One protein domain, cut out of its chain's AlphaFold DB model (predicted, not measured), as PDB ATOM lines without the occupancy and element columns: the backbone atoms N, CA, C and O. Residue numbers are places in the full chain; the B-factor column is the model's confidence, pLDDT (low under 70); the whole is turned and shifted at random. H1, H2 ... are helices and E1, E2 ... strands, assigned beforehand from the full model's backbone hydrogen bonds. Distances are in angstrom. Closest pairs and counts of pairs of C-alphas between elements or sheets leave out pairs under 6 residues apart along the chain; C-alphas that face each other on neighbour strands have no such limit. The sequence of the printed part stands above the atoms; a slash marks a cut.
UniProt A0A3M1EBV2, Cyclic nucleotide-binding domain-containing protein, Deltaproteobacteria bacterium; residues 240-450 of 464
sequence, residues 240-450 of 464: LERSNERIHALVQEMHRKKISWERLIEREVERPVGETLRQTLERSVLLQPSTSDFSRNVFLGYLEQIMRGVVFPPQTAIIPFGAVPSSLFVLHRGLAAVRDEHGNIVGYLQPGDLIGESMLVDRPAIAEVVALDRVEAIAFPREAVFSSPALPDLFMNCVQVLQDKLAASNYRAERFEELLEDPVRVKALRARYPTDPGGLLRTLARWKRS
ATOM      1  N   LEU A 240     -33.335  16.382  17.148       80.25
ATOM      2  CA  LEU A 240     -32.241  17.354  17.171       80.25
ATOM      3  C   LEU A 240     -30.938  16.727  17.671       80.25
ATOM      4  O   LEU A 240     -29.890  16.978  17.090       80.25
ATOM      5  N   GLU A 241     -31.005  15.877  18.692       79.50
ATOM      6  CA  GLU A 241     -29.842  15.148  19.207       79.50
ATOM      7  C   GLU A 241     -29.212  14.251  18.140       79.50
ATOM      8  O   GLU A 241     -28.030  14.406  17.853       79.50
ATOM      9  N   ARG A 242     -30.004  13.419  17.454       79.56
ATOM     10  CA  ARG A 242     -29.505  12.579  16.349       79.56
ATOM     11  C   ARG A 242     -28.910  13.394  15.201       79.56
ATOM     12  O   ARG A 242     -27.892  13.022  14.626       79.56
ATOM     13  N   SER A 243     -29.527  14.529  14.871       80.50
ATOM     14  CA  SER A 243     -28.970  15.452  13.876       80.50
ATOM     15  C   SER A 243     -27.611  16.008  14.325       80.50
ATOM     16  O   SER A 243     -26.664  16.041  13.540       80.50
ATOM     17  N   ASN A 244     -27.471  16.368  15.604       80.31
ATOM     18  CA  ASN A 244     -26.202  16.823  16.168       80.31
ATOM     19  C   ASN A 244     -25.141  15.709  16.200       80.31
ATOM     20  O   ASN A 244     -23.982  15.987  15.903       80.31
ATOM     21  N   GLU A 245     -25.510  14.464  16.512       83.69
ATOM     22  CA  GLU A 245     -24.613  13.296  16.452       83.69
ATOM     23  C   GLU A 245     -24.081  13.067  15.031       83.69
ATOM     24  O   GLU A 245     -22.880  12.870  14.838       83.69
ATOM     25  N   ARG A 246     -24.950  13.181  14.017       85.25
ATOM     26  CA  ARG A 246     -24.552  13.130  12.602       85.25
ATOM     27  C   ARG A 246     -23.550  14.234  12.268       85.25
ATOM     28  O   ARG A 246     -22.491  13.949  11.714       85.25
ATOM     29  N   ILE A 247     -23.831  15.484  12.654       84.12
ATOM     30  CA  ILE A 247     -22.875  16.593  12.476       84.12
ATOM     31  C   ILE A 247     -21.555  16.285  13.180       84.12
ATOM     32  O   ILE A 247     -20.495  16.528  12.606       84.12
ATOM     33  N   HIS A 248     -21.600  15.754  14.400       83.50
ATOM     34  CA  HIS A 248     -20.403  15.413  15.154       83.50
ATOM     35  C   HIS A 248     -19.538  14.402  14.395       83.50
ATOM     36  O   HIS A 248     -18.348  14.647  14.195       83.50
ATOM     37  N   ALA A 249     -20.132  13.315  13.899       87.31
ATOM     38  CA  ALA A 249     -19.428  12.321  13.092       87.31
ATOM     39  C   ALA A 249     -18.776  12.946  11.844       87.31
ATOM     40  O   ALA A 249     -17.609  12.676  11.546       87.31
ATOM     41  N   LEU A 250     -19.487  13.847  11.161       87.94
ATOM     42  CA  LEU A 250     -18.976  14.562   9.988       87.94
ATOM     43  C   LEU A 250     -17.827  15.518  10.334       87.94
ATOM     44  O   LEU A 250     -16.837  15.588   9.605       87.94
ATOM     45  N   VAL A 251     -17.910  16.221  11.465       85.12
ATOM     46  CA  VAL A 251     -16.834  17.087  11.971       85.12
ATOM     47  C   VAL A 251     -15.589  16.266  12.314       85.12
ATOM     48  O   VAL A 251     -14.478  16.662  11.952       85.12
ATOM     49  N   GLN A 252     -15.750  15.098  12.943       85.19
ATOM     50  CA  GLN A 252     -14.637  14.183  13.215       85.19
ATOM     51  C   GLN A 252     -13.978  13.698  11.920       85.19
ATOM     52  O   GLN A 252     -12.749  13.665  11.814       85.19
ATOM     53  N   GLU A 253     -14.772  13.382  10.899       88.88
ATOM     54  CA  GLU A 253     -14.251  12.986   9.591       88.88
ATOM     55  C   GLU A 253     -13.515  14.142   8.889       88.88
ATOM     56  O   GLU A 253     -12.410  13.959   8.370       88.88
ATOM     57  N   MET A 254     -14.041  15.369   8.954       86.44
ATOM     58  CA  MET A 254     -13.328  16.565   8.487       86.44
ATOM     59  C   MET A 254     -11.992  16.755   9.208       86.44
ATOM     60  O   MET A 254     -10.980  17.053   8.561       86.44
ATOM     61  N   HIS A 255     -11.959  16.535  10.524       84.44
ATOM     62  CA  HIS A 255     -10.737  16.617  11.317       84.44
ATOM     63  C   HIS A 255      -9.707  15.565  10.880       84.44
ATOM     64  O   HIS A 255      -8.550  15.911  10.619       84.44
ATOM     65  N   ARG A 256     -10.125  14.305  10.685       87.44
ATOM     66  CA  ARG A 256      -9.272  13.237  10.123       87.44
ATOM     67  C   ARG A 256      -8.707  13.622   8.754       87.44
ATOM     68  O   ARG A 256      -7.529  13.384   8.478       87.44
ATOM     69  N   LYS A 257      -9.506  14.299   7.922       88.06
ATOM     70  CA  LYS A 257      -9.088  14.831   6.611       88.06
ATOM     71  C   LYS A 257      -8.315  16.159   6.682       88.06
ATOM     72  O   LYS A 257      -7.875  16.654   5.640       88.06
ATOM     73  N   LYS A 258      -8.059  16.698   7.883       88.38
ATOM     74  CA  LYS A 258      -7.332  17.959   8.144       88.38
ATOM     75  C   LYS A 258      -8.002  19.195   7.529       88.38
ATOM     76  O   LYS A 258      -7.320  20.089   7.020       88.38
ATOM     77  N   ILE A 259      -9.333  19.233   7.559       85.06
ATOM     78  CA  ILE A 259     -10.162  20.356   7.105       85.06
ATOM     79  C   ILE A 259     -10.675  21.119   8.333       85.06
ATOM     80  O   ILE A 259     -11.245  20.518   9.239       85.06
ATOM     81  N   SER A 260     -10.485  22.440   8.373       82.12
ATOM     82  CA  SER A 260     -11.085  23.298   9.407       82.12
ATOM     83  C   SER A 260     -12.559  23.559   9.083       82.12
ATOM     84  O   SER A 260     -12.879  24.299   8.148       82.12
ATOM     85  N   TRP A 261     -13.449  22.938   9.856       81.19
ATOM     86  CA  TRP A 261     -14.905  23.057   9.724       81.19
ATOM     87  C   TRP A 261     -15.426  24.407  10.238       81.19
ATOM     88  O   TRP A 261     -16.413  24.928   9.728       81.19
ATOM     89  N   GLU A 262     -14.722  25.036  11.182       75.06
ATOM     90  CA  GLU A 262     -15.119  26.300  11.815       75.06
ATOM     91  C   GLU A 262     -15.250  27.429  10.784       75.06
ATOM     92  O   GLU A 262     -16.097  28.313  10.898       75.06
ATOM     93  N   ARG A 263     -14.432  27.379   9.727       72.25
ATOM     94  CA  ARG A 263     -14.463  28.342   8.618       72.25
ATOM     95  C   ARG A 263     -15.583  28.085   7.614       72.25
ATOM     96  O   ARG A 263     -15.903  28.974   6.828       72.25
ATOM     97  N   LEU A 264     -16.175  26.893   7.626       71.50
ATOM     98  CA  LEU A 264     -17.347  26.567   6.813       71.50
ATOM     99  C   LEU A 264     -18.637  27.105   7.452       71.50
ATOM    100  O   LEU A 264     -19.602  27.358   6.736       71.50
ATOM    101  N   ILE A 265     -18.619  27.353   8.767       68.75
ATOM    102  CA  ILE A 265     -19.753  27.869   9.551       68.75
ATOM    103  C   ILE A 265     -19.795  29.405   9.606       68.75
ATOM    104  O   ILE A 265     -20.815  29.971   9.977       68.75
ATOM    105  N   GLU A 266     -18.751  30.111   9.145       56.72
ATOM    106  CA  GLU A 266     -18.618  31.588   9.178       56.72
ATOM    107  C   GLU A 266     -19.761  32.395   8.497       56.72
ATOM    108  O   GLU A 266     -19.677  33.617   8.417       56.72
ATOM    109  N   ARG A 267     -20.824  31.759   7.991       54.34
ATOM    110  CA  ARG A 267     -21.968  32.401   7.326       54.34
ATOM    111  C   ARG A 267     -23.302  32.289   8.058       54.34
ATOM    112  O   ARG A 267     -24.321  32.646   7.466       54.34
ATOM    113  N   GLU A 268     -23.328  31.810   9.295       59.88
ATOM    114  CA  GLU A 268     -24.573  31.863  10.062       59.88
ATOM    115  C   GLU A 268     -24.964  33.317  10.314       59.88
ATOM    116  O   GLU A 268     -24.137  34.160  10.658       59.88
ATOM    117  N   VAL A 269     -26.217  33.622   9.974       60.16
ATOM    118  CA  VAL A 269     -26.769  34.973   9.955       60.16
ATOM    119  C   VAL A 269     -26.631  35.554  11.357       60.16
ATOM    120  O   VAL A 269     -27.219  35.010  12.290       60.16
ATOM    121  N   GLU A 270     -25.866  36.643  11.494       69.00
ATOM    122  CA  GLU A 270     -25.772  37.376  12.758       69.00
ATOM    123  C   GLU A 270     -27.195  37.681  13.237       69.00
ATOM    124  O   GLU A 270     -27.980  38.345  12.548       69.00
ATOM    125  N   ARG A 271     -27.555  37.138  14.401       78.94
ATOM    126  CA  ARG A 271     -28.882  37.369  14.962       78.94
ATOM    127  C   ARG A 271     -28.939  38.794  15.504       78.94
ATOM    128  O   ARG A 271     -27.984  39.258  16.126       78.94
ATOM    129  N   PRO A 272     -30.048  39.515  15.286       78.56
ATOM    130  CA  PRO A 272     -30.167  40.879  15.763       78.56
ATOM    131  C   PRO A 272     -30.188  40.889  17.295       78.56
ATOM    132  O   PRO A 272     -31.104  40.369  17.927       78.56
ATOM    133  N   VAL A 273     -29.192  41.533  17.893       88.56
ATOM    134  CA  VAL A 273     -29.097  41.752  19.341       88.56
ATOM    135  C   VAL A 273     -29.284  43.239  19.626       88.56
ATOM    136  O   VAL A 273     -28.945  44.092  18.805       88.56
ATOM    137  N   GLY A 274     -29.945  43.560  20.734       91.62
ATOM    138  CA  GLY A 274     -30.141  44.929  21.194       91.62
ATOM    139  C   GLY A 274     -28.943  45.477  21.961       91.62
ATOM    140  O   GLY A 274     -28.046  44.736  22.350       91.62
ATOM    141  N   GLU A 275     -28.945  46.777  22.239       93.25
ATOM    142  CA  GLU A 275     -27.942  47.394  23.118       93.25
ATOM    143  C   GLU A 275     -28.172  47.007  24.585       93.25
ATOM    144  O   GLU A 275     -27.222  46.910  25.364       93.25
ATOM    145  N   THR A 276     -29.434  46.740  24.937       95.81
ATOM    146  CA  THR A 276     -29.889  46.331  26.270       95.81
ATOM    147  C   THR A 276     -30.451  44.907  26.260       95.81
ATOM    148  O   THR A 276     -30.872  44.404  25.216       95.81
ATOM    149  N   LEU A 277     -30.530  44.271  27.437       95.06
ATOM    150  CA  LEU A 277     -31.161  42.950  27.596       95.06
ATOM    151  C   LEU A 277     -32.606  42.946  27.079       95.06
ATOM    152  O   LEU A 277     -32.995  42.046  26.341       95.06
ATOM    153  N   ARG A 278     -33.377  43.996  27.387       94.81
ATOM    154  CA  ARG A 278     -34.748  44.165  26.888       94.81
ATOM    155  C   ARG A 278     -34.799  44.198  25.362       94.81
ATOM    156  O   ARG A 278     -35.560  43.450  24.765       94.81
ATOM    157  N   GLN A 279     -33.964  45.014  24.721       95.12
ATOM    158  CA  GLN A 279     -33.936  45.092  23.258       95.12
ATOM    159  C   GLN A 279     -33.478  43.770  22.616       95.12
ATOM    160  O   GLN A 279     -33.934  43.417  21.531       95.12
ATOM    161  N   THR A 280     -32.584  43.020  23.267       95.00
ATOM    162  CA  THR A 280     -32.230  41.661  22.832       95.00
ATOM    163  C   THR A 280     -33.410  40.713  22.949       95.00
ATOM    164  O   THR A 280     -33.652  39.962  22.011       95.00
ATOM    165  N   LEU A 281     -34.171  40.770  24.041       94.12
ATOM    166  CA  LEU A 281     -35.389  39.981  24.192       94.12
ATOM    167  C   LEU A 281     -36.411  40.324  23.104       94.12
ATOM    168  O   LEU A 281     -36.904  39.422  22.432       94.12
ATOM    169  N   GLU A 282     -36.649  41.617  22.865       92.69
ATOM    170  CA  GLU A 282     -37.543  42.144  21.824       92.69
ATOM    171  C   GLU A 282     -37.196  41.622  20.421       92.69
ATOM    172  O   GLU A 282     -38.092  41.411  19.600       92.69
ATOM    173  N   ARG A 283     -35.903  41.405  20.147       91.69
ATOM    174  CA  ARG A 283     -35.370  40.899  18.870       91.69
ATOM    175  C   ARG A 283     -35.156  39.384  18.852       91.69
ATOM    176  O   ARG A 283     -34.830  38.832  17.800       91.69
ATOM    177  N   SER A 284     -35.317  38.718  19.993       91.00
ATOM    178  CA  SER A 284     -35.008  37.301  20.141       91.00
ATOM    179  C   SER A 284     -35.967  36.422  19.344       91.00
ATOM    180  O   SER A 284     -37.136  36.753  19.124       91.00
ATOM    181  N   VAL A 285     -35.477  35.238  18.987       87.75
ATOM    182  CA  VAL A 285     -36.278  34.194  18.338       87.75
ATOM    183  C   VAL A 285     -37.457  33.721  19.195       87.75
ATOM    184  O   VAL A 285     -38.419  33.192  18.655       87.75
ATOM    185  N   LEU A 286     -37.443  33.978  20.510       89.38
ATOM    186  CA  LEU A 286     -38.571  33.665  21.388       89.38
ATOM    187  C   LEU A 286     -39.817  34.491  21.073       89.38
ATOM    188  O   LEU A 286     -40.904  34.036  21.386       89.38
ATOM    189  N   LEU A 287     -39.694  35.687  20.494       88.62
ATOM    190  CA  LEU A 287     -40.849  36.543  20.188       88.62
ATOM    191  C   LEU A 287     -41.285  36.475  18.722       88.62
ATOM    192  O   LEU A 287     -42.350  36.990  18.383       88.62
ATOM    193  N   GLN A 288     -40.477  35.865  17.851       80.50
ATOM    194  CA  GLN A 288     -40.749  35.781  16.412       80.50
ATOM    195  C   GLN A 288     -42.052  35.046  16.043       80.50
ATOM    196  O   GLN A 288     -42.709  35.505  15.111       80.50
ATOM    197  N   PRO A 289     -42.486  33.979  16.744       65.00
ATOM    198  CA  PRO A 289     -43.675  33.224  16.337       65.00
ATOM    199  C   PRO A 289     -45.013  33.897  16.687       65.00
ATOM    200  O   PRO A 289     -46.074  33.388  16.330       65.00
ATOM    201  N   SER A 290     -45.005  35.036  17.390       65.25
ATOM    202  CA  SER A 290     -46.243  35.730  17.766       65.25
ATOM    203  C   SER A 290     -46.917  36.365  16.544       65.25
ATOM    204  O   SER A 290     -46.364  37.263  15.915       65.25
ATOM    205  N   THR A 291     -48.143  35.938  16.236       64.38
ATOM    206  CA  THR A 291     -48.885  36.350  15.027       64.38
ATOM    207  C   THR A 291     -49.466  37.764  15.087       64.38
ATOM    208  O   THR A 291     -49.813  38.326  14.049       64.38
ATOM    209  N   SER A 292     -49.574  38.363  16.280       81.00
ATOM    210  CA  SER A 292     -50.056  39.736  16.462       81.00
ATOM    211  C   SER A 292     -49.154  40.545  17.392       81.00
ATOM    212  O   SER A 292     -48.626  40.013  18.373       81.00
ATOM    213  N   ASP A 293     -49.034  41.850  17.129       83.56
ATOM    214  CA  ASP A 293     -48.293  42.781  17.993       83.56
ATOM    215  C   ASP A 293     -48.861  42.809  19.418       83.56
ATOM    216  O   ASP A 293     -48.116  42.932  20.386       83.56
ATOM    217  N   PHE A 294     -50.180  42.637  19.568       80.81
ATOM    218  CA  PHE A 294     -50.820  42.553  20.879       80.81
ATOM    219  C   PHE A 294     -50.338  41.328  21.664       80.81
ATOM    220  O   PHE A 294     -49.819  41.484  22.768       80.81
ATOM    221  N   SER A 295     -50.450  40.124  21.088       82.06
ATOM    222  CA  SER A 295     -49.983  38.886  21.728       82.06
ATOM    223  C   SER A 295     -48.491  38.955  22.036       82.06
ATOM    224  O   SER A 295     -48.074  38.595  23.133       82.06
ATOM    225  N   ARG A 296     -47.698  39.496  21.102       87.56
ATOM    226  CA  ARG A 296     -46.261  39.706  21.284       87.56
ATOM    227  C   ARG A 296     -45.962  40.610  22.478       87.56
ATOM    228  O   ARG A 296     -45.096  40.274  23.276       87.56
ATOM    229  N   ASN A 297     -46.661  41.736  22.611       89.25
ATOM    230  CA  ASN A 297     -46.447  42.687  23.705       89.25
ATOM    231  C   ASN A 297     -46.892  42.123  25.059       89.25
ATOM    232  O   ASN A 297     -46.206  42.327  26.057       89.25
ATOM    233  N   VAL A 298     -48.007  41.386  25.097       88.81
ATOM    234  CA  VAL A 298     -48.460  40.683  26.308       88.81
ATOM    235  C   VAL A 298     -47.428  39.638  26.730       88.81
ATOM    236  O   VAL A 298     -47.009  39.615  27.886       88.81
ATOM    237  N   PHE A 299     -46.969  38.816  25.786       91.94
ATOM    238  CA  PHE A 299     -45.964  37.793  26.042       91.94
ATOM    239  C   PHE A 299     -44.625  38.398  26.485       91.94
ATOM    240  O   PHE A 299     -44.070  37.970  27.495       91.94
ATOM    241  N   LEU A 300     -44.151  39.453  25.812       94.19
ATOM    242  CA  LEU A 300     -42.974  40.218  26.230       94.19
ATOM    243  C   LEU A 300     -43.127  40.739  27.664       94.19
ATOM    244  O   LEU A 300     -42.206  40.573  28.456       94.19
ATOM    245  N   GLY A 301     -44.285  41.301  28.020       94.19
ATOM    246  CA  GLY A 301     -44.555  41.778  29.377       94.19
ATOM    247  C   GLY A 301     -44.430  40.677  30.433       94.19
ATOM    248  O   GLY A 301     -43.853  40.909  31.492       94.19
ATOM    249  N   TYR A 302     -44.894  39.458  30.139       94.56
ATOM    250  CA  TYR A 302     -44.674  38.317  31.030       94.56
ATOM    251  C   TYR A 302     -43.204  37.898  31.102       94.56
ATOM    252  O   TYR A 302     -42.715  37.613  32.192       94.56
ATOM    253  N   LEU A 303     -42.490  37.861  29.972       95.56
ATOM    254  CA  LEU A 303     -41.068  37.514  29.952       95.56
ATOM    255  C   LEU A 303     -40.224  38.526  30.737       95.56
ATOM    256  O   LEU A 303     -39.337  38.117  31.482       95.56
ATOM    257  N   GLU A 304     -40.527  39.823  30.637       96.31
ATOM    258  CA  GLU A 304     -39.854  40.884  31.399       96.31
ATOM    259  C   GLU A 304     -39.984  40.696  32.915       96.31
ATOM    260  O   GLU A 304     -39.047  41.000  33.649       96.31
ATOM    261  N   GLN A 305     -41.109  40.152  33.388       96.62
ATOM    262  CA  GLN A 305     -41.334  39.891  34.813       96.62
ATOM    263  C   GLN A 305     -40.499  38.725  35.351       96.62
ATOM    264  O   GLN A 305     -40.196  38.689  36.543       96.62
ATOM    265  N   ILE A 306     -40.149  37.757  34.499       97.00
ATOM    266  CA  ILE A 306     -39.445  36.535  34.917       97.00
ATOM    267  C   ILE A 306     -37.975  36.489  34.485       97.00
ATOM    268  O   ILE A 306     -37.238  35.610  34.935       97.00
ATOM    269  N   MET A 307     -37.535  37.406  33.618       97.12
ATOM    270  CA  MET A 307     -36.163  37.429  33.122       97.12
ATOM    271  C   MET A 307     -35.163  37.915  34.175       97.12
ATOM    272  O   MET A 307     -35.456  38.777  35.004       97.12
ATOM    273  N   ARG A 308     -33.932  37.407  34.099       97.81
ATOM    274  CA  ARG A 308     -32.793  37.848  34.912       97.81
ATOM    275  C   ARG A 308     -31.565  38.039  34.034       97.81
ATOM    276  O   ARG A 308     -31.269  37.191  33.200       97.81
ATOM    277  N   GLY A 309     -30.828  39.126  34.231       97.75
ATOM    278  CA  GLY A 309     -29.502  39.275  33.632       97.75
ATOM    279  C   GLY A 309     -28.488  38.412  34.378       97.75
ATOM    280  O   GLY A 309     -28.431  38.458  35.606       97.75
ATOM    281  N   VAL A 310     -27.689  37.633  33.654       98.38
ATOM    282  CA  VAL A 310     -26.611  36.815  34.223       98.38
ATOM    283  C   VAL A 310     -25.316  37.018  33.445       98.38
ATOM    284  O   VAL A 310     -25.332  37.294  32.244       98.38
ATOM    285  N   VAL A 311     -24.186  36.887  34.138       98.31
ATOM    286  CA  VAL A 311     -22.849  37.020  33.553       98.31
ATOM    287  C   VAL A 311     -22.037  35.777  33.882       98.31
ATOM    288  O   VAL A 311     -21.905  35.413  35.048       98.31
ATOM    289  N   PHE A 312     -21.462  35.161  32.856       98.12
ATOM    290  CA  PHE A 312     -20.593  33.998  32.976       98.12
ATOM    291  C   PHE A 312     -19.148  34.397  32.657       98.12
ATOM    292  O   PHE A 312     -18.879  34.921  31.568       98.12
ATOM    293  N   PRO A 313     -18.197  34.179  33.583       97.88
ATOM    294  CA  PRO A 313     -16.780  34.341  33.296       97.88
ATOM    295  C   PRO A 313     -16.297  33.349  32.223       97.88
ATOM    296  O   PRO A 313     -16.871  32.262  32.094       97.88
ATOM    297  N   PRO A 314     -15.202  33.662  31.507       96.44
ATOM    298  CA  PRO A 314     -14.586  32.725  30.574       96.44
ATOM    299  C   PRO A 314     -14.299  31.362  31.221       96.44
ATOM    300  O   PRO A 314     -13.907  31.292  32.383       96.44
ATOM    301  N   GLN A 315     -14.454  30.296  30.439       94.31
ATOM    302  CA  GLN A 315     -14.312  28.885  30.820       94.31
ATOM    303  C   GLN A 315     -15.312  28.380  31.874       94.31
ATOM    304  O   GLN A 315     -15.173  27.257  32.350       94.31
ATOM    305  N   THR A 316     -16.340  29.160  32.217       97.69
ATOM    306  CA  THR A 316     -17.407  28.703  33.120       97.69
ATOM    307  C   THR A 316     -18.470  27.937  32.336       97.69
ATOM    308  O   THR A 316     -18.912  28.395  31.277       97.69
ATOM    309  N   ALA A 317     -18.906  26.792  32.864       97.56
ATOM    310  CA  ALA A 317     -20.048  26.064  32.328       97.56
ATOM    311  C   ALA A 317     -21.343  26.859  32.568       97.56
ATOM    312  O   ALA A 317     -21.708  27.158  33.703       97.56
ATOM    313  N   ILE A 318     -22.030  27.203  31.482       98.25
ATOM    314  CA  ILE A 318     -23.375  27.787  31.478       98.25
ATOM    315  C   ILE A 318     -24.403  26.672  31.709       98.25
ATOM    316  O   ILE A 318     -25.298  26.808  32.540       98.25
ATOM    317  N   ILE A 319     -24.247  25.555  30.991       97.94
ATOM    318  CA  ILE A 319     -25.048  24.336  31.146       97.94
ATOM    319  C   ILE A 319     -24.073  23.158  31.256       97.94
ATOM    320  O   ILE A 319     -23.405  22.853  30.267       97.94
ATOM    321  N   PRO A 320     -23.952  22.502  32.422       97.06
ATOM    322  CA  PRO A 320     -23.101  21.324  32.568       97.06
ATOM    323  C   PRO A 320     -23.628  20.123  31.771       97.06
ATOM    324  O   PRO A 320     -24.842  19.928  31.672       97.06
ATOM    325  N   PHE A 321     -22.723  19.280  31.266       94.94
ATOM    326  CA  PHE A 321     -23.094  18.001  30.653       94.94
ATOM    327  C   PHE A 321     -23.877  17.120  31.640       94.94
ATOM    328  O   PHE A 321     -23.533  17.036  32.820       94.94
ATOM    329  N   GLY A 322     -24.941  16.469  31.167       92.31
ATOM    330  CA  GLY A 322     -25.786  15.572  31.960       92.31
ATOM    331  C   GLY A 322     -26.670  16.271  33.002       92.31
ATOM    332  O   GLY A 322     -27.491  15.615  33.643       92.31
ATOM    333  N   ALA A 323     -26.555  17.590  33.175       95.25
ATOM    334  CA  ALA A 323     -27.421  18.347  34.069       95.25
ATOM    335  C   ALA A 323     -28.705  18.763  33.348       95.25
ATOM    336  O   ALA A 323     -28.691  19.121  32.170       95.25
ATOM    337  N   VAL A 324     -29.831  18.774  34.063       94.75
ATOM    338  CA  VAL A 324     -31.029  19.450  33.555       94.75
ATOM    339  C   VAL A 324     -30.813  20.961  33.697       94.75
ATOM    340  O   VAL A 324     -30.515  21.409  34.810       94.75
ATOM    341  N   PRO A 325     -30.946  21.767  32.624       97.12
ATOM    342  CA  PRO A 325     -30.713  23.203  32.715       97.12
ATOM    343  C   PRO A 325     -31.619  23.851  33.767       97.12
ATOM    344  O   PRO A 325     -32.823  23.591  33.832       97.12
ATOM    345  N   SER A 326     -31.037  24.713  34.601       97.06
ATOM    346  CA  SER A 326     -31.766  25.442  35.647       97.06
ATOM    347  C   SER A 326     -32.542  26.642  35.101       97.06
ATOM    348  O   SER A 326     -33.388  27.214  35.791       97.06
ATOM    349  N   SER A 327     -32.229  27.066  33.878       98.31
ATOM    350  CA  SER A 327     -32.855  28.184  33.184       98.31
ATOM    351  C   SER A 327     -32.804  27.967  31.674       98.31
ATOM    352  O   SER A 327     -31.941  27.253  31.160       98.31
ATOM    353  N   LEU A 328     -33.709  28.643  30.977       97.75
ATOM    354  CA  LEU A 328     -33.600  28.912  29.551       97.75
ATOM    355  C   LEU A 328     -32.775  30.192  29.388       97.75
ATOM    356  O   LEU A 328     -33.001  31.150  30.126       97.75
ATOM    357  N   PHE A 329     -31.835  30.231  28.448       98.12
ATOM    358  CA  PHE A 329     -30.967  31.389  28.242       98.12
ATOM    359  C   PHE A 329     -31.065  31.934  26.822       98.12
ATOM    360  O   PHE A 329     -31.057  31.166  25.866       98.12
ATOM    361  N   VAL A 330     -31.073  33.260  26.688       97.06
ATOM    362  CA  VAL A 330     -30.805  33.970  25.429       97.06
ATOM    363  C   VAL A 330     -29.481  34.705  25.575       97.06
ATOM    364  O   VAL A 330     -29.343  35.558  26.455       97.06
ATOM    365  N   LEU A 331     -28.501  34.395  24.728       96.56
ATOM    366  CA  LEU A 331     -27.200  35.060  24.782       96.56
ATOM    367  C   LEU A 331     -27.342  36.531  24.370       96.56
ATOM    368  O   LEU A 331     -27.872  36.842  23.308       96.56
ATOM    369  N   HIS A 332     -26.875  37.453  25.208       96.19
ATOM    370  CA  HIS A 332     -26.866  38.887  24.917       96.19
ATOM    371  C   HIS A 332     -25.508  39.333  24.378       96.19
ATOM    372  O   HIS A 332     -25.450  40.062  23.396       96.19
ATOM    373  N   ARG A 333     -24.408  38.900  25.000       94.44
ATOM    374  CA  ARG A 333     -23.035  39.224  24.584       94.44
ATOM    375  C   ARG A 333     -22.103  38.054  24.856       94.44
ATOM    376  O   ARG A 333     -22.394  37.211  25.699       94.44
ATOM    377  N   GLY A 334     -20.958  38.073  24.184       92.56
ATOM    378  CA  GLY A 334     -19.939  37.037  24.294       92.56
ATOM    379  C   GLY A 334     -20.235  35.818  23.424       92.56
ATOM    380  O   GLY A 334     -21.225  35.771  22.695       92.56
ATOM    381  N   LEU A 335     -19.333  34.849  23.486       92.19
ATOM    382  CA  LEU A 335     -19.358  33.611  22.722       92.19
ATOM    383  C   LEU A 335     -19.316  32.423  23.673       92.19
ATOM    384  O   LEU A 335     -18.548  32.407  24.639       92.19
ATOM    385  N   ALA A 336     -20.091  31.395  23.355       95.00
ATOM    386  CA  ALA A 336     -20.027  30.115  24.045       95.00
ATOM    387  C   ALA A 336     -19.692  28.988  23.062       95.00
ATOM    388  O   ALA A 336     -19.904  29.100  21.855       95.00
ATOM    389  N   ALA A 337     -19.129  27.907  23.586       92.00
ATOM    390  CA  ALA A 337     -18.920  26.661  22.867       92.00
ATOM    391  C   ALA A 337     -19.881  25.605  23.397       92.00
ATOM    392  O   ALA A 337     -20.143  25.546  24.597       92.00
ATOM    393  N   VAL A 338     -20.339  24.749  22.494       92.06
ATOM    394  CA  VAL A 338     -21.000  23.491  22.823       92.06
ATOM    395  C   VAL A 338     -19.935  22.404  22.779       92.06
ATOM    396  O   VAL A 338     -19.243  22.273  21.764       92.06
ATOM    397  N   ARG A 339     -19.773  21.656  23.869       89.31
ATOM    398  CA  ARG A 339     -18.829  20.545  23.987       89.31
ATOM    399  C   ARG A 339     -19.561  19.222  24.164       89.31
ATOM    400  O   ARG A 339     -20.580  19.169  24.850       89.31
ATOM    401  N   ASP A 340     -19.044  18.172  23.541       85.69
ATOM    402  CA  ASP A 340     -19.509  16.803  23.778       85.69
ATOM    403  C   ASP A 340     -19.047  16.274  25.151       85.69
ATOM    404  O   ASP A 340     -18.369  16.965  25.917       85.69
ATOM    405  N   GLU A 341     -19.396  15.026  25.461       86.75
ATOM    406  CA  GLU A 341     -18.996  14.346  26.702       86.75
ATOM    407  C   GLU A 341     -17.476  14.154  26.856       86.75
ATOM    408  O   GLU A 341     -16.977  13.929  27.959       86.75
ATOM    409  N   HIS A 342     -16.722  14.260  25.760       86.38
ATOM    410  CA  HIS A 342     -15.265  14.152  25.730       86.38
ATOM    411  C   HIS A 342     -14.571  15.524  25.784       86.38
ATOM    412  O   HIS A 342     -13.342  15.597  25.750       86.38
ATOM    413  N   GLY A 343     -15.335  16.617  25.875       84.81
ATOM    414  CA  GLY A 343     -14.827  17.985  25.905       84.81
ATOM    415  C   GLY A 343     -14.459  18.560  24.533       84.81
ATOM    416  O   GLY A 343     -13.928  19.674  24.467       84.81
ATOM    417  N   ASN A 344     -14.738  17.853  23.432       82.31
ATOM    418  CA  ASN A 344     -14.499  18.371  22.086       82.31
ATOM    419  C   ASN A 344     -15.542  19.427  21.748       82.31
ATOM    420  O   ASN A 344     -16.727  19.249  22.015       82.31
ATOM    421  N   ILE A 345     -15.123  20.517  21.106       82.94
ATOM    422  CA  ILE A 345     -16.062  21.544  20.656       82.94
ATOM    423  C   ILE A 345     -16.790  21.050  19.406       82.94
ATOM    424  O   ILE A 345     -16.162  20.792  18.382       82.94
ATOM    425  N   VAL A 346     -18.114  20.969  19.494       79.12
ATOM    426  CA  VAL A 346     -19.002  20.511  18.412       79.12
ATOM    427  C   VAL A 346     -19.811  21.647  17.791       79.12
ATOM    428  O   VAL A 346     -20.424  21.484  16.740       79.12
ATOM    429  N   GLY A 347     -19.806  22.817  18.428       83.88
ATOM    430  CA  GLY A 347     -20.511  23.990  17.942       83.88
ATOM    431  C   GLY A 347     -20.144  25.250  18.711       83.88
ATOM    432  O   GLY A 347     -19.548  25.199  19.788       83.88
ATOM    433  N   TYR A 348     -20.534  26.387  18.150       87.56
ATOM    434  CA  TYR A 348     -20.417  27.694  18.785       87.56
ATOM    435  C   TYR A 348     -21.794  28.325  18.894       87.56
ATOM    436  O   TYR A 348     -22.659  28.082  18.057       87.56
ATOM    437  N   LEU A 349     -21.962  29.140  19.925       90.88
ATOM    438  CA  LEU A 349     -23.157  29.923  20.167       90.88
ATOM    439  C   LEU A 349     -22.779  31.397  20.177       90.88
ATOM    440  O   LEU A 349     -21.745  31.792  20.734       90.88
ATOM    441  N   GLN A 350     -23.634  32.191  19.558       91.69
ATOM    442  CA  GLN A 350     -23.468  33.616  19.354       91.69
ATOM    443  C   GLN A 350     -24.561  34.405  20.085       91.69
ATOM    444  O   GLN A 350     -25.590  33.851  20.486       91.69
ATOM    445  N   PRO A 351     -24.374  35.723  20.258       93.31
ATOM    446  CA  PRO A 351     -25.438  36.594  20.733       93.31
ATOM    447  C   PRO A 351     -26.736  36.407  19.925       93.31
ATOM    448  O   PRO A 351     -26.722  36.375  18.698       93.31
ATOM    449  N   GLY A 352     -27.866  36.286  20.621       92.69
ATOM    450  CA  GLY A 352     -29.190  36.002  20.065       92.69
ATOM    451  C   GLY A 352     -29.559  34.514  20.022       92.69
ATOM    452  O   GLY A 352     -30.719  34.185  19.752       92.69
ATOM    453  N   ASP A 353     -28.618  33.610  20.302       93.12
ATOM    454  CA  ASP A 353     -28.922  32.186  20.415       93.12
ATOM    455  C   ASP A 353     -29.674  31.863  21.704       93.12
ATOM    456  O   ASP A 353     -29.389  32.396  22.780       93.12
ATOM    457  N   LEU A 354     -30.650  30.967  21.560       95.25
ATOM    458  CA  LEU A 354     -31.416  30.374  22.648       95.25
ATOM    459  C   LEU A 354     -30.754  29.054  23.057       95.25
ATOM    460  O   LEU A 354     -30.352  28.296  22.174       95.25
ATOM    461  N   ILE A 355     -30.659  28.759  24.351       95.94
ATOM    462  CA  ILE A 355     -30.201  27.465  24.884       95.94
ATOM    463  C   ILE A 355     -30.961  27.089  26.159       95.94
ATOM    464  O   ILE A 355     -31.507  27.953  26.840       95.94
ATOM    465  N   GLY A 356     -30.933  25.808  26.530       95.62
ATOM    466  CA  GLY A 356     -31.539  25.307  27.769       95.62
ATOM    467  C   GLY A 356     -33.001  24.878  27.620       95.62
ATOM    468  O   GLY A 356     -33.676  24.638  28.616       95.62
ATOM    469  N   GLU A 357     -33.496  24.733  26.389       94.31
ATOM    470  CA  GLU A 357     -34.877  24.340  26.079       94.31
ATOM    471  C   GLU A 357     -35.259  22.978  26.678       94.31
ATOM    472  O   GLU A 357     -36.433  22.725  26.953       94.31
ATOM    473  N   SER A 358     -34.276  22.108  26.938       89.44
ATOM    474  CA  SER A 358     -34.492  20.790  27.541       89.44
ATOM    475  C   SER A 358     -35.067  20.853  28.963       89.44
ATOM    476  O   SER A 358     -35.699  19.891  29.406       89.44
ATOM    477  N   MET A 359     -34.956  21.998  29.656       94.19
ATOM    478  CA  MET A 359     -35.580  22.194  30.969       94.19
ATOM    479  C   MET A 359     -37.112  22.089  30.929       94.19
ATOM    480  O   MET A 359     -37.728  21.744  31.938       94.19
ATOM    481  N   LEU A 360     -37.735  22.383  29.778       88.06
ATOM    482  CA  LEU A 360     -39.194  22.379  29.619       88.06
ATOM    483  C   LEU A 360     -39.797  20.971  29.720       88.06
ATOM    484  O   LEU A 360     -40.986  20.832  29.993       88.06
ATOM    485  N   VAL A 361     -38.977  19.936  29.531       81.25
ATOM    486  CA  VAL A 361     -39.377  18.520  29.595       81.25
ATOM    487  C   VAL A 361     -38.496  17.700  30.536       81.25
ATOM    488  O   VAL A 361     -38.445  16.479  30.431       81.25
ATOM    489  N   ASP A 362     -37.803  18.374  31.455       84.81
ATOM    490  CA  ASP A 362     -36.943  17.745  32.459       84.81
ATOM    491  C   ASP A 362     -35.867  16.812  31.878       84.81
ATOM    492  O   ASP A 362     -35.560  15.760  32.438       84.81
ATOM    493  N   ARG A 363     -35.305  17.179  30.720       84.06
ATOM    494  CA  ARG A 363     -34.308  16.355  30.034       84.06
ATOM    495  C   ARG A 363     -32.886  16.855  30.331       84.06
ATOM    496  O   ARG A 363     -32.619  18.050  30.143       84.06
ATOM    497  N   PRO A 364     -31.971  15.962  30.756       89.94
ATOM    498  CA  PRO A 364     -30.548  16.265  30.875       89.94
ATOM    499  C   PRO A 364     -29.961  16.837  29.583       89.94
ATOM    500  O   PRO A 364     -30.343  16.429  28.487       89.94
ATOM    501  N   ALA A 365     -29.026  17.775  29.704       90.00
ATOM    502  CA  ALA A 365     -28.265  18.272  28.572       90.00
ATOM    503  C   ALA A 365     -27.296  17.191  28.070       90.00
ATOM    504  O   ALA A 365     -26.496  16.664  28.837       90.00
ATOM    505  N   ILE A 366     -27.339  16.896  26.772       86.31
ATOM    506  CA  ILE A 366     -26.424  15.946  26.111       86.31
ATOM    507  C   ILE A 366     -25.084  16.574  25.702       86.31
ATOM    508  O   ILE A 366     -24.251  15.937  25.071       86.31
ATOM    509  N   ALA A 367     -24.904  17.859  25.993       90.56
ATOM    510  CA  ALA A 367     -23.711  18.615  25.671       90.56
ATOM    511  C   ALA A 367     -23.485  19.669  26.752       90.56
ATOM    512  O   ALA A 367     -24.438  20.226  27.306       90.56
ATOM    513  N   GLU A 368     -22.221  19.948  27.039       95.38
ATOM    514  CA  GLU A 368     -21.836  21.055  27.900       95.38
ATOM    515  C   GLU A 368     -21.877  22.361  27.098       95.38
ATOM    516  O   GLU A 368     -21.422  22.419  25.957       95.38
ATOM    517  N   VAL A 369     -22.378  23.438  27.696       97.25
ATOM    518  CA  VAL A 369     -22.236  24.788  27.146       97.25
ATOM    519  C   VAL A 369     -21.268  25.570  28.017       97.25
ATOM    520  O   VAL A 369     -21.547  25.793  29.193       97.25
ATOM    521  N   VAL A 370     -20.156  26.027  27.443       97.44
ATOM    522  CA  VAL A 370     -19.086  26.742  28.153       97.44
ATOM    523  C   VAL A 370     -18.887  28.131  27.569       97.44
ATOM    524  O   VAL A 370     -18.750  28.289  26.357       97.44
ATOM    525  N   ALA A 371     -18.803  29.141  28.430       97.19
ATOM    526  CA  ALA A 371     -18.447  30.496  28.029       97.19
ATOM    527  C   ALA A 371     -16.992  30.538  27.521       97.19
ATOM    528  O   ALA A 371     -16.063  30.186  28.247       97.19
ATOM    529  N   LEU A 372     -16.755  30.959  26.278       92.12
ATOM    530  CA  LEU A 372     -15.397  31.112  25.736       92.12
ATOM    531  C   LEU A 372     -14.770  32.451  26.131       92.12
ATOM    532  O   LEU A 372     -13.550  32.556  26.267       92.12
ATOM    533  N   ASP A 373     -15.602  33.468  26.317       92.31
ATOM    534  CA  ASP A 373     -15.243  34.767  26.868       92.31
ATOM    535  C   ASP A 373     -16.252  35.195  27.948       92.31
ATOM    536  O   ASP A 373     -16.933  34.357  28.532       92.31
ATOM    537  N   ARG A 374     -16.286  36.488  28.298       95.88
ATOM    538  CA  ARG A 374     -17.282  37.010  29.236       95.88
ATOM    539  C   ARG A 374     -18.637  37.036  28.532       95.88
ATOM    540  O   ARG A 374     -18.885  37.929  27.722       95.88
ATOM    541  N   VAL A 375     -19.494  36.081  28.876       97.19
ATOM    542  CA  VAL A 375     -20.838  35.951  28.313       97.19
ATOM    543  C   VAL A 375     -21.836  36.683  29.198       97.19
ATOM    544  O   VAL A 375     -21.876  36.472  30.406       97.19
ATOM    545  N   GLU A 376     -22.661  37.531  28.596       98.00
ATOM    546  CA  GLU A 376     -23.833  38.125  29.242       98.00
ATOM    547  C   GLU A 376     -25.072  37.487  28.614       98.00
ATOM    548  O   GLU A 376     -25.154  37.377  27.389       98.00
ATOM    549  N   ALA A 377     -26.032  37.052  29.423       98.12
ATOM    550  CA  ALA A 377     -27.231  36.376  28.941       98.12
ATOM    551  C   ALA A 377     -28.476  36.796  29.722       98.12
ATOM    552  O   ALA A 377     -28.407  37.250  30.866       98.12
ATOM    553  N   ILE A 378     -29.625  36.618  29.082       98.38
ATOM    554  CA  ILE A 378     -30.941  36.686  29.709       98.38
ATOM    555  C   ILE A 378     -31.277  35.271  30.161       98.38
ATOM    556  O   ILE A 378     -31.363  34.381  29.323       98.38
ATOM    557  N   ALA A 379     -31.458  35.057  31.458       98.38
ATOM    558  CA  ALA A 379     -31.891  33.797  32.038       98.38
ATOM    559  C   ALA A 379     -33.377  33.856  32.403       98.38
ATOM    560  O   ALA A 379     -33.834  34.816  33.023       98.38
ATOM    561  N   PHE A 380     -34.111  32.799  32.078       98.00
ATOM    562  CA  PHE A 380     -35.474  32.547  32.531       98.00
ATOM    563  C   PHE A 380     -35.438  31.350  33.484       98.00
ATOM    564  O   PHE A 380     -35.398  30.207  33.014       98.00
ATOM    565  N   PRO A 381     -35.394  31.583  34.812       98.19
ATOM    566  CA  PRO A 381     -35.314  30.510  35.792       98.19
ATOM    567  C   PRO A 381     -36.468  29.534  35.637       98.19
ATOM    568  O   PRO A 381     -37.619  29.946  35.476       98.19
ATOM    569  N   ARG A 382     -36.161  28.242  35.735       95.56
ATOM    570  CA  ARG A 382     -37.137  27.174  35.536       95.56
ATOM    571  C   ARG A 382     -38.398  27.373  36.379       95.56
ATOM    572  O   ARG A 382     -39.495  27.392  35.839       95.56
ATOM    573  N   GLU A 383     -38.250  27.592  37.681       95.25
ATOM    574  CA  GLU A 383     -39.385  27.790  38.597       95.25
ATOM    575  C   GLU A 383     -40.267  28.984  38.202       95.25
ATOM    576  O   GLU A 383     -41.495  28.894  38.250       95.25
ATOM    577  N   ALA A 384     -39.649  30.081  37.752       96.31
ATOM    578  CA  ALA A 384     -40.360  31.274  37.309       96.31
ATOM    579  C   ALA A 384     -41.126  31.017  36.005       96.31
ATOM    580  O   ALA A 384     -42.273  31.430  35.882       96.31
ATOM    581  N   VAL A 385     -40.530  30.277  35.063       94.31
ATOM    582  CA  VAL A 385     -41.188  29.865  33.816       94.31
ATOM    583  C   VAL A 385     -42.406  28.987  34.092       94.31
ATOM    584  O   VAL A 385     -43.487  29.278  33.591       94.31
ATOM    585  N   PHE A 386     -42.259  27.943  34.911       89.88
ATOM    586  CA  PHE A 386     -43.355  27.007  35.197       89.88
ATOM    587  C   PHE A 386     -44.485  27.630  36.028       89.88
ATOM    588  O   PHE A 386     -45.618  27.158  35.960       89.88
ATOM    589  N   SER A 387     -44.194  28.697  36.773       90.69
ATOM    590  CA  SER A 387     -45.197  29.466  37.522       90.69
ATOM    591  C   SER A 387     -45.808  30.613  36.709       90.69
ATOM    592  O   SER A 387     -46.751  31.256  37.169       90.69
ATOM    593  N   SER A 388     -45.270  30.903  35.519       91.88
ATOM    594  CA  SER A 388     -45.670  32.058  34.718       91.88
ATOM    595  C   SER A 388     -46.869  31.750  33.816       91.88
ATOM    596  O   SER A 388     -46.908  30.693  33.178       91.88
ATOM    597  N   PRO A 389     -47.802  32.708  33.640       87.69
ATOM    598  CA  PRO A 389     -48.830  32.633  32.602       87.69
ATOM    599  C   PRO A 389     -48.264  32.518  31.178       87.69
ATOM    600  O   PRO A 389     -48.974  32.073  30.284       87.69
ATOM    601  N   ALA A 390     -46.996  32.890  30.968       87.81
ATOM    602  CA  ALA A 390     -46.305  32.785  29.685       87.81
ATOM    603  C   ALA A 390     -45.882  31.361  29.302       87.81
ATOM    604  O   ALA A 390     -45.397  31.171  28.189       87.81
ATOM    605  N   LEU A 391     -46.028  30.364  30.185       86.75
ATOM    606  CA  LEU A 391     -45.572  28.998  29.913       86.75
ATOM    607  C   LEU A 391     -46.089  28.431  28.574       86.75
ATOM    608  O   LEU A 391     -45.268  27.871  27.845       86.75
ATOM    609  N   PRO A 392     -47.382  28.567  28.202       81.25
ATOM    610  CA  PRO A 392     -47.870  28.055  26.925       81.25
ATOM    611  C   PRO A 392     -47.169  28.715  25.735       81.25
ATOM    612  O   PRO A 392     -46.608  28.007  24.906       81.25
ATOM    613  N   ASP A 393     -47.132  30.047  25.680       84.50
ATOM    614  CA  ASP A 393     -46.504  30.786  24.579       84.50
ATOM    615  C   ASP A 393     -44.993  30.518  24.503       84.50
ATOM    616  O   ASP A 393     -44.447  30.300  23.423       84.50
ATOM    617  N   LEU A 394     -44.314  30.439  25.653       88.56
ATOM    618  CA  LEU A 394     -42.893  30.100  25.713       88.56
ATOM    619  C   LEU A 394     -42.634  28.698  25.162       88.56
ATOM    620  O   LEU A 394     -41.715  28.515  24.369       88.56
ATOM    621  N   PHE A 395     -43.449  27.716  25.551       84.88
ATOM    622  CA  PHE A 395     -43.316  26.345  25.068       84.88
ATOM    623  C   PHE A 395     -43.487  26.271  23.548       84.88
ATOM    624  O   PHE A 395     -42.661  25.669  22.863       84.88
ATOM    625  N   MET A 396     -44.521  26.928  23.018       81.12
ATOM    626  CA  MET A 396     -44.801  27.000  21.581       81.12
ATOM    627  C   MET A 396     -43.640  27.645  20.821       81.12
ATOM    628  O   MET A 396     -43.168  27.105  19.819       81.12
ATOM    629  N   ASN A 397     -43.111  28.755  21.339       87.12
ATOM    630  CA  ASN A 397     -42.029  29.474  20.678       87.12
ATOM    631  C   ASN A 397     -40.709  28.696  20.752       87.12
ATOM    632  O   ASN A 397     -39.962  28.667  19.778       87.12
ATOM    633  N   CYS A 398     -40.444  27.984  21.852       89.06
ATOM    634  CA  CYS A 398     -39.316  27.059  21.936       89.06
ATOM    635  C   CYS A 398     -39.420  25.922  20.913       89.06
ATOM    636  O   CYS A 398     -38.400  25.550  20.339       89.06
ATOM    637  N   VAL A 399     -40.615  25.390  20.634       82.44
ATOM    638  CA  VAL A 399     -40.786  24.365  19.587       82.44
ATOM    639  C   VAL A 399     -40.407  24.902  18.222       82.44
ATOM    640  O   VAL A 399     -39.650  24.238  17.517       82.44
ATOM    641  N   GLN A 400     -40.878  26.096  17.865       81.62
ATOM    642  CA  GLN A 400     -40.514  26.709  16.590       81.62
ATOM    643  C   GLN A 400     -38.994  26.886  16.486       81.62
ATOM    644  O   GLN A 400     -38.386  26.475  15.504       81.62
ATOM    645  N   VAL A 401     -38.356  27.392  17.545       85.88
ATOM    646  CA  VAL A 401     -36.894  27.537  17.585       85.88
ATOM    647  C   VAL A 401     -36.182  26.190  17.435       85.88
ATOM    648  O   VAL A 401     -35.166  26.108  16.746       85.88
ATOM    649  N   LEU A 402     -36.691  25.122  18.052       84.44
ATOM    650  CA  LEU A 402     -36.135  23.775  17.905       84.44
ATOM    651  C   LEU A 402     -36.319  23.221  16.488       84.44
ATOM    652  O   LEU A 402     -35.417  22.553  15.987       84.44
ATOM    653  N   GLN A 403     -37.444  23.509  15.829       80.44
ATOM    654  CA  GLN A 403     -37.667  23.155  14.425       80.44
ATOM    655  C   GLN A 403     -36.674  23.879  13.514       80.44
ATOM    656  O   GLN A 403     -36.033  23.233  12.686       80.44
ATOM    657  N   ASP A 404     -36.474  25.180  13.725       82.00
ATOM    658  CA  ASP A 404     -35.515  25.978  12.959       82.00
ATOM    659  C   ASP A 404     -34.080  25.475  13.181       82.00
ATOM    660  O   ASP A 404     -33.306  25.333  12.231       82.00
ATOM    661  N   LYS A 405     -33.725  25.134  14.429       84.50
ATOM    662  CA  LYS A 405     -32.433  24.520  14.774       84.50
ATOM    663  C   LYS A 405     -32.239  23.167  14.101       84.50
ATOM    664  O   LYS A 405     -31.165  22.916  13.567       84.50
ATOM    665  N   LEU A 406     -33.256  22.308  14.116       81.06
ATOM    666  CA  LEU A 406     -33.208  20.998  13.466       81.06
ATOM    667  C   LEU A 406     -33.037  21.142  11.951       81.06
ATOM    668  O   LEU A 406     -32.201  20.455  11.368       81.06
ATOM    669  N   ALA A 407     -33.777  22.056  11.323       77.38
ATOM    670  CA  ALA A 407     -33.656  22.336   9.897       77.38
ATOM    671  C   ALA A 407     -32.255  22.856   9.539       77.38
ATOM    672  O   ALA A 407     -31.625  22.344   8.614       77.38
ATOM    673  N   ALA A 408     -31.735  23.821  10.304       79.75
ATOM    674  CA  ALA A 408     -30.386  24.350  10.114       79.75
ATOM    675  C   ALA A 408     -29.306  23.275  10.329       79.75
ATOM    676  O   ALA A 408     -28.337  23.217   9.573       79.75
ATOM    677  N   SER A 409     -29.491  22.413  11.333       81.25
ATOM    678  CA  SER A 409     -28.601  21.289  11.631       81.25
ATOM    679  C   SER A 409     -28.565  20.285  10.477       81.25
ATOM    680  O   SER A 409     -27.494  19.998   9.948       81.25
ATOM    681  N   ASN A 410     -29.726  19.825  10.004       78.50
ATOM    682  CA  ASN A 410     -29.803  18.884   8.884       78.50
ATOM    683  C   ASN A 410     -29.177  19.460   7.611       78.50
ATOM    684  O   ASN A 410     -28.324  18.816   7.010       78.50
ATOM    685  N   TYR A 411     -29.505  20.711   7.278       79.75
ATOM    686  CA  TYR A 411     -28.884  21.400   6.151       79.75
ATOM    687  C   TYR A 411     -27.356  21.451   6.291       79.75
ATOM    688  O   TYR A 411     -26.629  21.248   5.324       79.75
ATOM    689  N   ARG A 412     -26.830  21.698   7.497       80.44
ATOM    690  CA  ARG A 412     -25.380  21.703   7.733       80.44
ATOM    691  C   ARG A 412     -24.761  20.318   7.523       80.44
ATOM    692  O   ARG A 412     -23.692  20.240   6.922       80.44
ATOM    693  N   ALA A 413     -25.413  19.259   8.004       81.75
ATOM    694  CA  ALA A 413     -24.952  17.883   7.832       81.75
ATOM    695  C   ALA A 413     -24.856  17.502   6.346       81.75
ATOM    696  O   ALA A 413     -23.781  17.118   5.893       81.75
ATOM    697  N   GLU A 414     -25.916  17.749   5.575       79.12
ATOM    698  CA  GLU A 414     -25.958  17.492   4.125       79.12
ATOM    699  C   GLU A 414     -24.821  18.217   3.396       79.12
ATOM    700  O   GLU A 414     -24.078  17.647   2.601       79.12
ATOM    701  N   ARG A 415     -24.593  19.493   3.732       83.19
ATOM    702  CA  ARG A 415     -23.469  20.247   3.162       83.19
ATOM    703  C   ARG A 415     -22.118  19.643   3.479       83.19
ATOM    704  O   ARG A 415     -21.202  19.758   2.670       83.19
ATOM    705  N   PHE A 416     -21.947  19.096   4.672       86.12
ATOM    706  CA  PHE A 416     -20.692  18.477   5.066       86.12
ATOM    707  C   PHE A 416     -20.463  17.167   4.314       86.12
ATOM    708  O   PHE A 416     -19.343  16.944   3.861       86.12
ATOM    709  N   GLU A 417     -21.506  16.373   4.097       87.50
ATOM    710  CA  GLU A 417     -21.462  15.158   3.275       87.50
ATOM    711  C   GLU A 417     -21.116  15.484   1.819       87.50
ATOM    712  O   GLU A 417     -20.077  15.031   1.339       87.50
ATOM    713  N   GLU A 418     -21.844  16.412   1.180       84.12
ATOM    714  CA  GLU A 418     -21.568  16.885  -0.192       84.12
ATOM    715  C   GLU A 418     -20.108  17.352  -0.385       84.12
ATOM    716  O   GLU A 418     -19.548  17.342  -1.491       84.12
ATOM    717  N   LEU A 419     -19.494  17.894   0.673       85.31
ATOM    718  CA  LEU A 419     -18.106  18.359   0.650       85.31
ATOM    719  C   LEU A 419     -17.104  17.224   0.876       85.31
ATOM    720  O   LEU A 419     -15.978  17.329   0.386       85.31
ATOM    721  N   LEU A 420     -17.480  16.189   1.627       89.00
ATOM    722  CA  LEU A 420     -16.627  15.058   1.991       89.00
ATOM    723  C   LEU A 420     -16.612  13.942   0.941       89.00
ATOM    724  O   LEU A 420     -15.609  13.218   0.888       89.00
ATOM    725  N   GLU A 421     -17.659  13.832   0.123       91.69
ATOM    726  CA  GLU A 421     -17.788  12.855  -0.967       91.69
ATOM    727  C   GLU A 421     -16.853  13.133  -2.150       91.69
ATOM    728  O   GLU A 421     -16.278  12.203  -2.708       91.69
ATOM    729  N   ASP A 422     -16.649  14.404  -2.519       90.19
ATOM    730  CA  ASP A 422     -15.828  14.802  -3.670       90.19
ATOM    731  C   ASP A 422     -14.343  14.976  -3.265       90.19
ATOM    732  O   ASP A 422     -13.977  15.973  -2.620       90.19
ATOM    733  N   PRO A 423     -13.426  14.075  -3.682       89.44
ATOM    734  CA  PRO A 423     -12.017  14.144  -3.290       89.44
ATOM    735  C   PRO A 423     -11.306  15.409  -3.791       89.44
ATOM    736  O   PRO A 423     -10.350  15.883  -3.165       89.44
ATOM    737  N   VAL A 424     -11.760  15.979  -4.914       90.00
ATOM    738  CA  VAL A 424     -11.203  17.214  -5.482       90.00
ATOM    739  C   VAL A 424     -11.592  18.401  -4.606       90.00
ATOM    740  O   VAL A 424     -10.727  19.222  -4.273       90.00
ATOM    741  N   ARG A 425     -12.854  18.466  -4.158       86.44
ATOM    742  CA  ARG A 425     -13.301  19.477  -3.184       86.44
ATOM    743  C   ARG A 425     -12.572  19.337  -1.863       86.44
ATOM    744  O   ARG A 425     -12.066  20.342  -1.375       86.44
ATOM    745  N   VAL A 426     -12.433  18.126  -1.325       86.38
ATOM    746  CA  VAL A 426     -11.664  17.868  -0.094       86.38
ATOM    747  C   VAL A 426     -10.243  18.426  -0.208       86.38
ATOM    748  O   VAL A 426      -9.785  19.153   0.677       86.38
ATOM    749  N   LYS A 427      -9.545  18.154  -1.318       86.56
ATOM    750  CA  LYS A 427      -8.190  18.676  -1.556       86.56
ATOM    751  C   LYS A 427      -8.170  20.207  -1.619       86.56
ATOM    752  O   LYS A 427      -7.288  20.827  -1.022       86.56
ATOM    753  N   ALA A 428      -9.138  20.819  -2.303       85.62
ATOM    754  CA  ALA A 428      -9.263  22.273  -2.393       85.62
ATOM    755  C   ALA A 428      -9.578  22.920  -1.031       85.62
ATOM    756  O   ALA A 428      -8.974  23.932  -0.670       85.62
ATOM    757  N   LEU A 429     -10.477  22.321  -0.246       82.38
ATOM    758  CA  LEU A 429     -10.833  22.768   1.100       82.38
ATOM    759  C   LEU A 429      -9.654  22.656   2.052       82.38
ATOM    760  O   LEU A 429      -9.373  23.612   2.760       82.38
ATOM    761  N   ARG A 430      -8.913  21.548   2.028       83.06
ATOM    762  CA  ARG A 430      -7.704  21.379   2.842       83.06
ATOM    763  C   ARG A 430      -6.639  22.430   2.519       83.06
ATOM    764  O   ARG A 430      -5.965  22.911   3.424       83.06
ATOM    765  N   ALA A 431      -6.497  22.809   1.248       81.88
ATOM    766  CA  ALA A 431      -5.589  23.881   0.842       81.88
ATOM    767  C   ALA A 431      -6.074  25.269   1.305       81.88
ATOM    768  O   ALA A 431      -5.267  26.107   1.704       81.88
ATOM    769  N   ARG A 432      -7.389  25.515   1.271       79.62
ATOM    770  CA  ARG A 432      -8.003  26.809   1.615       79.62
ATOM    771  C   ARG A 432      -8.205  27.016   3.121       79.62
ATOM    772  O   ARG A 432      -8.109  28.139   3.620       79.62
ATOM    773  N   TYR A 433      -8.493  25.940   3.837       78.44
ATOM    774  CA  TYR A 433      -8.871  25.893   5.245       78.44
ATOM    775  C   TYR A 433      -8.086  24.791   5.974       78.44
ATOM    776  O   TYR A 433      -8.687  23.849   6.500       78.44
ATOM    777  N   PRO A 434      -6.743  24.869   6.000       73.12
ATOM    778  CA  PRO A 434      -5.952  23.905   6.747       73.12
ATOM    779  C   PRO A 434      -6.323  23.980   8.230       73.12
ATOM    780  O   PRO A 434      -6.512  25.074   8.768       73.12
ATOM    781  N   THR A 435      -6.405  22.823   8.892       70.88
ATOM    782  CA  THR A 435      -6.451  22.751  10.358       70.88
ATOM    783  C   THR A 435      -5.208  23.432  10.917       70.88
ATOM    784  O   THR A 435      -4.103  22.897  10.841       70.88
ATOM    785  N   ASP A 436      -5.394  24.636  11.438       69.94
ATOM    786  CA  ASP A 436      -4.387  25.382  12.171       69.94
ATOM    787  C   ASP A 436      -4.824  25.437  13.640       69.94
ATOM    788  O   ASP A 436      -5.940  25.893  13.899       69.94
ATOM    789  N   PRO A 437      -3.974  25.033  14.600       58.50
ATOM    790  CA  PRO A 437      -4.261  25.165  16.029       58.50
ATOM    791  C   PRO A 437      -4.646  26.596  16.446       58.50
ATOM    792  O   PRO A 437      -5.432  26.783  17.371       58.50
ATOM    793  N   GLY A 438      -4.143  27.623  15.744       61.19
ATOM    794  CA  GLY A 438      -4.522  29.028  15.949       61.19
ATOM    795  C   GLY A 438      -5.735  29.498  15.134       61.19
ATOM    796  O   GLY A 438      -6.160  30.651  15.260       61.19
ATOM    797  N   GLY A 439      -6.300  28.644  14.280       62.72
ATOM    798  CA  GLY A 439      -7.377  28.972  13.350       62.72
ATOM    799  C   GLY A 439      -8.645  29.360  14.092       62.72
ATOM    800  O   GLY A 439      -9.244  30.383  13.767       62.72
ATOM    801  N   LEU A 440      -8.960  28.618  15.154       59.25
ATOM    802  CA  LEU A 440     -10.079  28.897  16.040       59.25
ATOM    803  C   LEU A 440      -9.966  30.278  16.693       59.25
ATOM    804  O   LEU A 440     -10.884  31.087  16.605       59.25
ATOM    805  N   LEU A 441      -8.818  30.578  17.307       59.34
ATOM    806  CA  LEU A 441      -8.578  31.872  17.952       59.34
ATOM    807  C   LEU A 441      -8.692  33.028  16.953       59.34
ATOM    808  O   LEU A 441      -9.163  34.103  17.314       59.34
ATOM    809  N   ARG A 442      -8.313  32.811  15.688       65.44
ATOM    810  CA  ARG A 442      -8.477  33.800  14.614       65.44
ATOM    811  C   ARG A 442      -9.930  33.970  14.175       65.44
ATOM    812  O   ARG A 442     -10.339  35.111  13.972       65.44
ATOM    813  N   THR A 443     -10.701  32.889  14.068       62.84
ATOM    814  CA  THR A 443     -12.149  32.948  13.800       62.84
ATOM    815  C   THR A 443     -12.866  33.693  14.928       62.84
ATOM    816  O   THR A 443     -13.563  34.675  14.675       62.84
ATOM    817  N   LEU A 444     -12.579  33.338  16.185       61.19
ATOM    818  CA  LEU A 444     -13.102  34.028  17.368       61.19
ATOM    819  C   LEU A 444     -12.681  35.509  17.398       61.19
ATOM    820  O   LEU A 444     -13.499  36.387  17.662       61.19
ATOM    821  N   ALA A 445     -11.421  35.821  17.078       63.59
ATOM    822  CA  ALA A 445     -10.939  37.202  17.009       63.59
ATOM    823  C   ALA A 445     -11.594  38.009  15.875       63.59
ATOM    824  O   ALA A 445     -11.731  39.225  16.002       63.59
ATOM    825  N   ARG A 446     -11.997  37.365  14.774       64.50
ATOM    826  CA  ARG A 446     -12.741  38.007  13.683       64.50
ATOM    827  C   ARG A 446     -14.174  38.328  14.111       64.50
ATOM    828  O   ARG A 446     -14.599  39.459  13.894       64.50
ATOM    829  N   TRP A 447     -14.865  37.401  14.775       61.72
ATOM    830  CA  TRP A 447     -16.213  37.635  15.319       61.72
ATOM    831  C   TRP A 447     -16.229  38.746  16.380       61.72
ATOM    832  O   TRP A 447     -17.148  39.561  16.434       61.72
ATOM    833  N   LYS A 448     -15.154  38.873  17.169       60.03
ATOM    834  CA  LYS A 448     -14.977  40.012  18.088       60.03
ATOM    835  C   LYS A 448     -14.858  41.370  17.388       60.03
ATOM    836  O   LYS A 448     -15.150  42.387  18.004       60.03
ATOM    837  N   ARG A 449     -14.410  41.423  16.126       56.78
ATOM    838  CA  ARG A 449     -14.277  42.692  15.384       56.78
ATOM    839  C   ARG A 449     -15.585  43.132  14.730       56.78
ATOM    840  O   ARG A 449     -15.818  44.337  14.662       56.78
ATOM    841  N   SER A 450     -16.421  42.196  14.266       51.50
ATOM    842  CA  SER A 450     -17.734  42.534  13.690       51.50
ATOM    843  C   SER A 450     -18.719  43.042  14.746       51.50
ATOM    844  O   SER A 450     -19.537  43.904  14.455       51.50
TER     845      SER A 450
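This is residues 240 to 450 of the 464 residues of the protein "Cyclic nucleotide-binding domain-containing protein" of Deltaproteobacteria bacterium (UniProt A0A3M1EBV2). Two small antiparallel sheets next to each other, E2-E6-E4-E5 and the strongly twisted E1-E7-E3, form the strand body, and the long helix H6 runs past them along most of the domain's length. H1 lies side by side with H6 and touches edge strand E5's sheet only lightly, the hairpin H2 and H3 packs at one end with H2 across E1-E7-E3, and H7 makes a corner with H6 at the other end. The printed part has 211 residues with eight named helices and seven named strands, in the order H1 H2 H3 E1 E2 E3 E4 E5 H4 E6 E7 H5 H6 H7 H8. The class is mixed; the whole is compact, with a radius of gyration of the C-alphas of 17.9 A, and elongated, spanning 55 by 33 by 29 A.

The sheet of four strands holds E2, residues 317 to 319, E6, 368 to 371, E4, 336 to 339, and E5, 345 to 349. The other holds E1, 308 to 312, E7, 375 to 381, 17.2 A long, and E3, 327 to 333, 17.1 A. H6, residues 391 to 421, is 44.6 A long, from C-alpha 391 at (-45.572, 28.998, 29.913) to C-alpha 421 at (-17.788, 12.855, -0.967). H1, residues 240 to 256, 24.4 A, begins at (-32.241, 17.354, 17.171). The others are H2, 277 to 283, H3, 293 to 306, 20.1 A, H4, 357 to 361, H5, 382 to 387, H7, 423 to 432, and H8, 439 to 450.

E6 and E4 are antiparallel, N 337 to O 370 at 2.8 A; the hairpin E4 and E5 has N 349 to O 336 at 2.8 A, and E2 and E6 N 318 to O 369 at 2.7 A. E5, H4 and E6 form a split strand-helix-strand unit, its strands running the same way with E4 between them, with a right-handed crossover. E7 is antiparallel to E1, N 310 to O 377 at 2.9 A, and to E3, N 330 to O 378 at 2.9 A. E2 and E3 are near each other. H2 is on E1-E7-E3 at a height of 8.8 A over the sheet, across the strands at 77 degrees to E3 on the local plane; its closest C-alphas to E3 are those of Thr 280 and His 332, 6.4 A. H2 and H3, a hairpin, only just touch, with 3 pairs of C-alphas within 8 A, the closest those of Glu 282 and Leu 300, 7.3 A. H3, H4 and H5 only graze that sheet. H1 only grazes the sheet of four strands, E2-E6-E4-E5, with its residues 244 to 252. H1 and H6 touch at a shallow tilt of 29 degrees, the same way, the closest C-alphas those of Ile 247 and Ala 413, 5.2 A. H6 and H7 touch only at the corner, only just, with 3 pairs of C-alphas within 8 A, the closest those of Leu 420 and Val 426, 6.1 A. H8 touches no helix. Every O i to N i+4 pair is within hydrogen-bond range in H1, H2, H3, H5, H6, H7 and H8; H4 has 0 of 1, but 2 of 2 O i to N i+3 pairs.

The C-alphas of Ser 387 and Val 424 are the two farthest apart, 56.2 A. The printed part has no cut. The link from H1 to H2, residues 257 to 276, is long. Mean pLDDT of the printed part is 85.9; it is under 70 at residues 265 to 270, 289 to 291 and 436 to 450.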